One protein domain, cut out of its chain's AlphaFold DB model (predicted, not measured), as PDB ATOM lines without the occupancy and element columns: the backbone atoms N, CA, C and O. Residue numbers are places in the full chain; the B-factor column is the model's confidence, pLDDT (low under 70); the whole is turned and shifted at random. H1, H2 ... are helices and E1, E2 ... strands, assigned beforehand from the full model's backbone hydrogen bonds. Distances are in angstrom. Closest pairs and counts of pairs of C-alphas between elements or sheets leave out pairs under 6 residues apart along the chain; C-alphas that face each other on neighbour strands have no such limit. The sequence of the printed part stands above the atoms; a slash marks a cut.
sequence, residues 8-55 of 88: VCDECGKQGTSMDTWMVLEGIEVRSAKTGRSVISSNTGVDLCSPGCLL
ATOM      1  N   VAL A   8     276.565 355.102 277.974       90.94
ATOM      2  CA  VAL A   8     275.882 354.058 277.205       90.94
ATOM      3  C   VAL A   8     275.023 354.729 276.141       90.94
ATOM      4  O   VAL A   8     274.315 355.680 276.433       90.94
ATOM      5  N   CYS A   9     275.138 354.270 274.895       93.38
ATOM      6  CA  CYS A   9     274.420 354.851 273.771       93.38
ATOM      7  C   CYS A   9     272.968 354.418 273.868       93.38
ATOM      8  O   CYS A   9     272.705 353.214 273.817       93.38
ATOM      9  N   ASP A  10     272.050 355.377 273.944       91.81
ATOM     10  CA  ASP A  10     270.614 355.107 274.075       91.81
ATOM     11  C   ASP A  10     270.063 354.298 272.891       91.81
ATOM     12  O   ASP A  10     269.074 353.579 273.010       91.81
ATOM     13  N   GLU A  11     270.739 354.356 271.741       93.62
ATOM     14  CA  GLU A  11     270.283 353.694 270.520       93.62
ATOM     15  C   GLU A  11     270.882 352.318 270.259       93.62
ATOM     16  O   GLU A  11     270.184 351.427 269.773       93.62
ATOM     17  N   CYS A  12     272.180 352.138 270.509       92.81
ATOM     18  CA  CYS A  12     272.883 350.900 270.156       92.81
ATOM     19  C   CYS A  12     273.548 350.201 271.345       92.81
ATOM     20  O   CYS A  12     274.165 349.155 271.158       92.81
ATOM     21  N   GLY A  13     273.472 350.775 272.549       92.25
ATOM     22  CA  GLY A  13     274.054 350.207 273.764       92.25
ATOM     23  C   GLY A  13     275.584 350.213 273.813       92.25
ATOM     24  O   GLY A  13     276.161 349.706 274.776       92.25
ATOM     25  N   LYS A  14     276.269 350.777 272.805       91.12
ATOM     26  CA  LYS A  14     277.731 350.916 272.818       91.12
ATOM     27  C   LYS A  14     278.150 351.698 274.057       91.12
ATOM     28  O   LYS A  14     277.577 352.747 274.332       91.12
ATOM     29  N   GLN A  15     279.147 351.190 274.772       90.94
ATOM     30  CA  GLN A  15     279.670 351.813 275.983       90.94
ATOM     31  C   GLN A  15     281.011 352.481 275.701       90.94
ATOM     32  O   GLN A  15     281.788 352.010 274.867       90.94
ATOM     33  N   GLY A  16     281.282 353.581 276.391       85.00
ATOM     34  CA  GLY A  16     282.517 354.335 276.233       85.00
ATOM     35  C   GLY A  16     282.902 355.039 277.522       85.00
ATOM     36  O   GLY A  16     282.054 355.578 278.230       85.00
ATOM     37  N   THR A  17     284.197 355.020 277.821       79.56
ATOM     38  CA  THR A  17     284.796 355.759 278.941       79.56
ATOM     39  C   THR A  17     285.295 357.141 278.518       79.56
ATOM     40  O   THR A  17     285.393 358.030 279.357       79.56
ATOM     41  N   SER A  18     285.591 357.340 277.227       78.12
ATOM     42  CA  SER A  18     285.956 358.645 276.660       78.12
ATOM     43  C   SER A  18     284.697 359.419 276.274       78.12
ATOM     44  O   SER A  18     283.841 358.909 275.549       78.12
ATOM     45  N   MET A  19     284.609 360.653 276.772       70.81
ATOM     46  CA  MET A  19     283.512 361.595 276.519       70.81
ATOM     47  C   MET A  19     283.624 362.261 275.138       70.81
ATOM     48  O   MET A  19     282.621 362.706 274.591       70.81
ATOM     49  N   ASP A  20     284.817 362.284 274.540       73.31
ATOM     50  CA  ASP A  20     285.158 363.122 273.377       73.31
ATOM     51  C   ASP A  20     284.496 362.680 272.059       73.31
ATOM     52  O   ASP A  20     284.580 363.364 271.045       73.31
ATOM     53  N   THR A  21     283.837 361.519 272.057       77.38
ATOM     54  CA  THR A  21     283.218 360.909 270.865       77.38
ATOM     55  C   THR A  21     281.695 360.816 270.944       77.38
ATOM     56  O   THR A  21     281.063 360.260 270.044       77.38
ATOM     57  N   TRP A  22     281.094 361.362 272.002       88.56
ATOM     58  CA  TRP A  22     279.659 361.288 272.251       88.56
ATOM     59  C   TRP A  22     278.952 362.570 271.841       88.56
ATOM     60  O   TRP A  22     279.401 363.673 272.135       88.56
ATOM     61  N   MET A  23     277.804 362.411 271.194       87.69
ATOM     62  CA  MET A  23     276.861 363.492 270.960       87.69
ATOM     63  C   MET A  23     275.839 363.472 272.088       87.69
ATOM     64  O   MET A  23     275.146 362.473 272.275       87.69
ATOM     65  N   VAL A  24     275.755 364.580 272.813       88.56
ATOM     66  CA  VAL A  24     274.758 364.801 273.860       88.56
ATOM     67  C   VAL A  24     273.788 365.841 273.329       88.56
ATOM     68  O   VAL A  24     274.190 366.966 273.031       88.56
ATOM     69  N   LEU A  25     272.528 365.458 273.154       89.56
ATOM     70  CA  LEU A  25     271.475 366.356 272.687       89.56
ATOM     71  C   LEU A  25     270.542 366.645 273.854       89.56
ATOM     72  O   LEU A  25     269.861 365.734 274.300       89.56
ATOM     73  N   GLU A  26     270.486 367.889 274.336       90.06
ATOM     74  CA  GLU A  26     269.597 368.284 275.449       90.06
ATOM     75  C   GLU A  26     268.139 368.519 275.027       90.06
ATOM     76  O   GLU A  26     267.259 368.744 275.855       90.06
ATOM     77  N   GLY A  27     267.869 368.454 273.730       90.19
ATOM     78  CA  GLY A  27     266.533 368.573 273.180       90.19
ATOM     79  C   GLY A  27     266.547 368.354 271.677       90.19
ATOM     80  O   GLY A  27     267.544 368.607 270.996       90.19
ATOM     81  N   ILE A  28     265.431 367.858 271.161       91.19
ATOM     82  CA  ILE A  28     265.252 367.556 269.745       91.19
ATOM     83  C   ILE A  28     263.933 368.171 269.296       91.19
ATOM     84  O   ILE A  28     262.862 367.797 269.775       91.19
ATOM     85  N   GLU A  29     264.013 369.080 268.327       92.44
ATOM     86  CA  GLU A  29     262.851 369.608 267.623       92.44
ATOM     87  C   GLU A  29     262.991 369.348 266.120       92.44
ATOM     88  O   GLU A  29     263.873 369.887 265.453       92.44
ATOM     89  N   VAL A  30     262.094 368.530 265.573       90.31
ATOM     90  CA  VAL A  30     262.002 368.269 264.132       90.31
ATOM     91  C   VAL A  30     260.703 368.859 263.622       90.31
ATOM     92  O   VAL A  30     259.629 368.518 264.112       90.31
ATOM     93  N   ARG A  31     260.781 369.719 262.603       91.81
ATOM     94  CA  ARG A  31     259.617 370.369 261.987       91.81
ATOM     95  C   ARG A  31     259.411 369.899 260.555       91.81
ATOM     96  O   ARG A  31     260.359 369.641 259.819       91.81
ATOM     97  N   SER A  32     258.153 369.826 260.133       86.81
ATOM     98  CA  SER A  32     257.817 369.593 258.733       86.81
ATOM     99  C   SER A  32     258.185 370.821 257.910       86.81
ATOM    100  O   SER A  32     257.644 371.899 258.143       86.81
ATOM    101  N   ALA A  33     259.017 370.650 256.885       89.12
ATOM    102  CA  ALA A  33     259.357 371.740 255.970       89.12
ATOM    103  C   ALA A  33     258.127 372.325 255.246       89.12
ATOM    104  O   ALA A  33     258.111 373.503 254.907       89.12
ATOM    105  N   LYS A  34     257.075 371.520 255.030       89.75
ATOM    106  CA  LYS A  34     255.859 371.948 254.324       89.75
ATOM    107  C   LYS A  34     254.917 372.773 255.198       89.75
ATOM    108  O   LYS A  34     254.305 373.712 254.708       89.75
ATOM    109  N   THR A  35     254.725 372.378 256.456       90.38
ATOM    110  CA  THR A  35     253.699 372.977 257.331       90.38
ATOM    111  C   THR A  35     254.279 373.794 258.479       90.38
ATOM    112  O   THR A  35     253.521 374.425 259.207       90.38
ATOM    113  N   GLY A  36     255.595 373.730 258.700       90.69
ATOM    114  CA  GLY A  36     256.275 374.312 259.859       90.69
ATOM    115  C   GLY A  36     255.924 373.648 261.194       90.69
ATOM    116  O   GLY A  36     256.495 374.006 262.219       90.69
ATOM    117  N   ARG A  37     254.999 372.677 261.209       89.44
ATOM    118  CA  ARG A  37     254.543 372.014 262.435       89.44
ATOM    119  C   ARG A  37     255.617 371.080 262.975       89.44
ATOM    120  O   ARG A  37     256.262 370.374 262.195       89.44
ATOM    121  N   SER A  38     255.753 371.050 264.298       90.12
ATOM    122  CA  SER A  38     256.598 370.075 264.983       90.12
ATOM    123  C   SER A  38     256.074 368.657 264.744       90.12
ATOM    124  O   SER A  38     254.867 368.412 264.778       90.12
ATOM    125  N   VAL A  39     256.994 367.754 264.422       89.31
ATOM    126  CA  VAL A  39     256.764 366.328 264.152       89.31
ATOM    127  C   VAL A  39     257.426 365.475 265.228       89.31
ATOM    128  O   VAL A  39     256.908 364.421 265.573       89.31
ATOM    129  N   ILE A  40     258.548 365.952 265.771       89.62
ATOM    130  CA  ILE A  40     259.168 365.435 266.987       89.62
ATOM    131  C   ILE A  40     259.477 366.637 267.869       89.62
ATOM    132  O   ILE A  40     260.095 367.600 267.411       89.62
ATOM    133  N   SER A  41     259.080 366.557 269.131       89.94
ATOM    134  CA  SER A  41     259.514 367.470 270.179       89.94
ATOM    135  C   SER A  41     259.853 366.630 271.401       89.94
ATOM    136  O   SER A  41     258.986 365.951 271.947       89.94
ATOM    137  N   SER A  42     261.125 366.630 271.778       87.94
ATOM    138  CA  SER A  42     261.622 365.960 272.974       87.94
ATOM    139  C   SER A  42     262.510 366.924 273.742       87.94
ATOM    140  O   SER A  42     263.423 367.512 273.166       87.94
ATOM    141  N   ASN A  43     262.246 367.053 275.040       89.00
ATOM    142  CA  ASN A  43     263.076 367.812 275.980       89.00
ATOM    143  C   ASN A  43     263.957 366.879 276.826       89.00
ATOM    144  O   ASN A  43     264.495 367.287 277.852       89.00
ATOM    145  N   THR A  44     264.034 365.604 276.446       86.94
ATOM    146  CA  THR A  44     264.847 364.609 277.138       86.94
ATOM    147  C   THR A  44     266.236 364.593 276.520       86.94
ATOM    148  O   THR A  44     266.363 364.516 275.297       86.94
ATOM    149  N   GLY A  45     267.261 364.631 277.373       89.50
ATOM    150  CA  GLY A  45     268.644 364.427 276.958       89.50
ATOM    151  C   GLY A  45     268.839 363.052 276.314       89.50
ATOM    152  O   GLY A  45     268.326 362.066 276.841       89.50
ATOM    153  N   VAL A  46     269.568 362.977 275.198       91.75
ATOM    154  CA  VAL A  46     269.903 361.707 274.526       91.75
ATOM    155  C   VAL A  46     271.406 361.627 274.277       91.75
ATOM    156  O   VAL A  46     271.992 362.551 273.705       91.75
ATOM    157  N   ASP A  47     272.008 360.504 274.670       92.56
ATOM    158  CA  ASP A  47     273.427 360.203 274.505       92.56
ATOM    159  C   ASP A  47     273.649 359.241 273.329       92.56
ATOM    160  O   ASP A  47     273.221 358.083 273.325       92.56
ATOM    161  N   LEU A  48     274.369 359.707 272.305       93.12
ATOM    162  CA  LEU A  48     274.550 358.978 271.050       93.12
ATOM    163  C   LEU A  48     276.022 358.886 270.662       93.12
ATOM    164  O   LEU A  48     276.735 359.882 270.594       93.12
ATOM    165  N   CYS A  49     276.475 357.688 270.307       92.75
ATOM    166  CA  CYS A  49     277.877 357.464 269.950       92.75
ATOM    167  C   CYS A  49     278.212 357.765 268.476       92.75
ATOM    168  O   CYS A  49     279.356 357.573 268.062       92.75
ATOM    169  N   SER A  50     277.222 358.101 267.637       91.56
ATOM    170  CA  SER A  50     277.446 358.435 266.223       91.56
ATOM    171  C   SER A  50     276.235 359.103 265.555       91.56
ATOM    172  O   SER A  50     275.098 358.878 265.985       91.56
ATOM    173  N   PRO A  51     276.436 359.833 264.439       91.31
ATOM    174  CA  PRO A  51     275.343 360.368 263.615       91.31
ATOM    175  C   PRO A  51     274.354 359.297 263.133       91.31
ATOM    176  O   PRO A  51     273.156 359.544 263.048       91.31
ATOM    177  N   GLY A  52     274.833 358.078 262.868       94.50
ATOM    178  CA  GLY A  52     273.963 356.961 262.495       94.50
ATOM    179  C   GLY A  52     272.989 356.562 263.609       94.50
ATOM    180  O   GLY A  52     271.851 356.197 263.320       94.50
ATOM    181  N   CYS A  53     273.400 356.672 264.877       93.69
ATOM    182  CA  CYS A  53     272.512 356.438 266.015       93.69
ATOM    183  C   CYS A  53     271.429 357.519 266.091       93.69
ATOM    184  O   CYS A  53     270.262 357.183 266.232       93.69
ATOM    185  N   LEU A  54     271.780 358.789 265.870       92.50
ATOM    186  CA  LEU A  54     270.794 359.875 265.805       92.50
ATOM    187  C   LEU A  54     269.707 359.607 264.762       92.50
ATOM    188  O   LEU A  54     268.522 359.729 265.054       92.50
ATOM    189  N   LEU A  55     270.091 359.195 263.554       92.62
ATOM    190  CA  LEU A  55     269.118 358.896 262.504       92.62
ATOM    191  C   LEU A  55     268.201 357.721 262.873       92.62
ATOM    192  O   LEU A  55     267.008 357.774 262.580       92.62
TER     193      LEU A  55
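What this domain is: This is residues 8 to 55 of the 88 residues of an uncharacterized protein of Armatimonadetes bacterium (UniProt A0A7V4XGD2). A long, thin ribbon of two antiparallel strand pairs bends sharply partway along: the hairpin E2 and E3 makes one arm and the pair E1 and E4 the other. The long opening stretch, residues 8 to 22, loops round at the end where E1 and E4 lie, and the short helix H1 is at that end too. The printed part has 48 residues, with four named strands and then one named helix, in the order E1, E2, E3, E4, H1, in two sheets of two strands each; the class is mixed, helices and strands, with under half of the residues in named elements. The whole is loose, with a radius of gyration of the C-alphas of 12.8 A, and a rod in outline, spanning 41 by 19 by 16 A.

Where its parts are: E3, residues 38 to 42, is 10.3 A long, and E2, residues 28 to 31, is 10.0 A. E1, residues 23 to 25, begins with C-alpha 23 at (276.861, 363.492, 270.960). E4 is residues 46 to 48. H1, residues 51 to 55, ends with C-alpha 55 at (269.118, 358.896, 262.504).

How they stand to each other: E2 and E3 form an antiparallel hairpin at 176 degrees, with N 30 and O 40 2.9 A apart, within hydrogen-bond range. E1 runs on into E2 across a break of 2 residues, at 70 degrees. E1 and E4 are antiparallel at 163 degrees, with N 23 and O 48 2.8 A apart, within hydrogen-bond range. The closest C-alphas of E4 and H1, those of Leu 48 and Leu 54, are 6.5 A apart. E1 and H1 are only just apart, at 8.1 A. In H1 every O i to N i+4 pair is within hydrogen-bond range.

The domain as a whole: The two C-alphas farthest apart, those of Thr 17 and Thr 35, are separated by 41.6 A. The printed part has no cut, and no link between named elements is long. The mean pLDDT of the printed part is 89.1, and no printed residue is under 70.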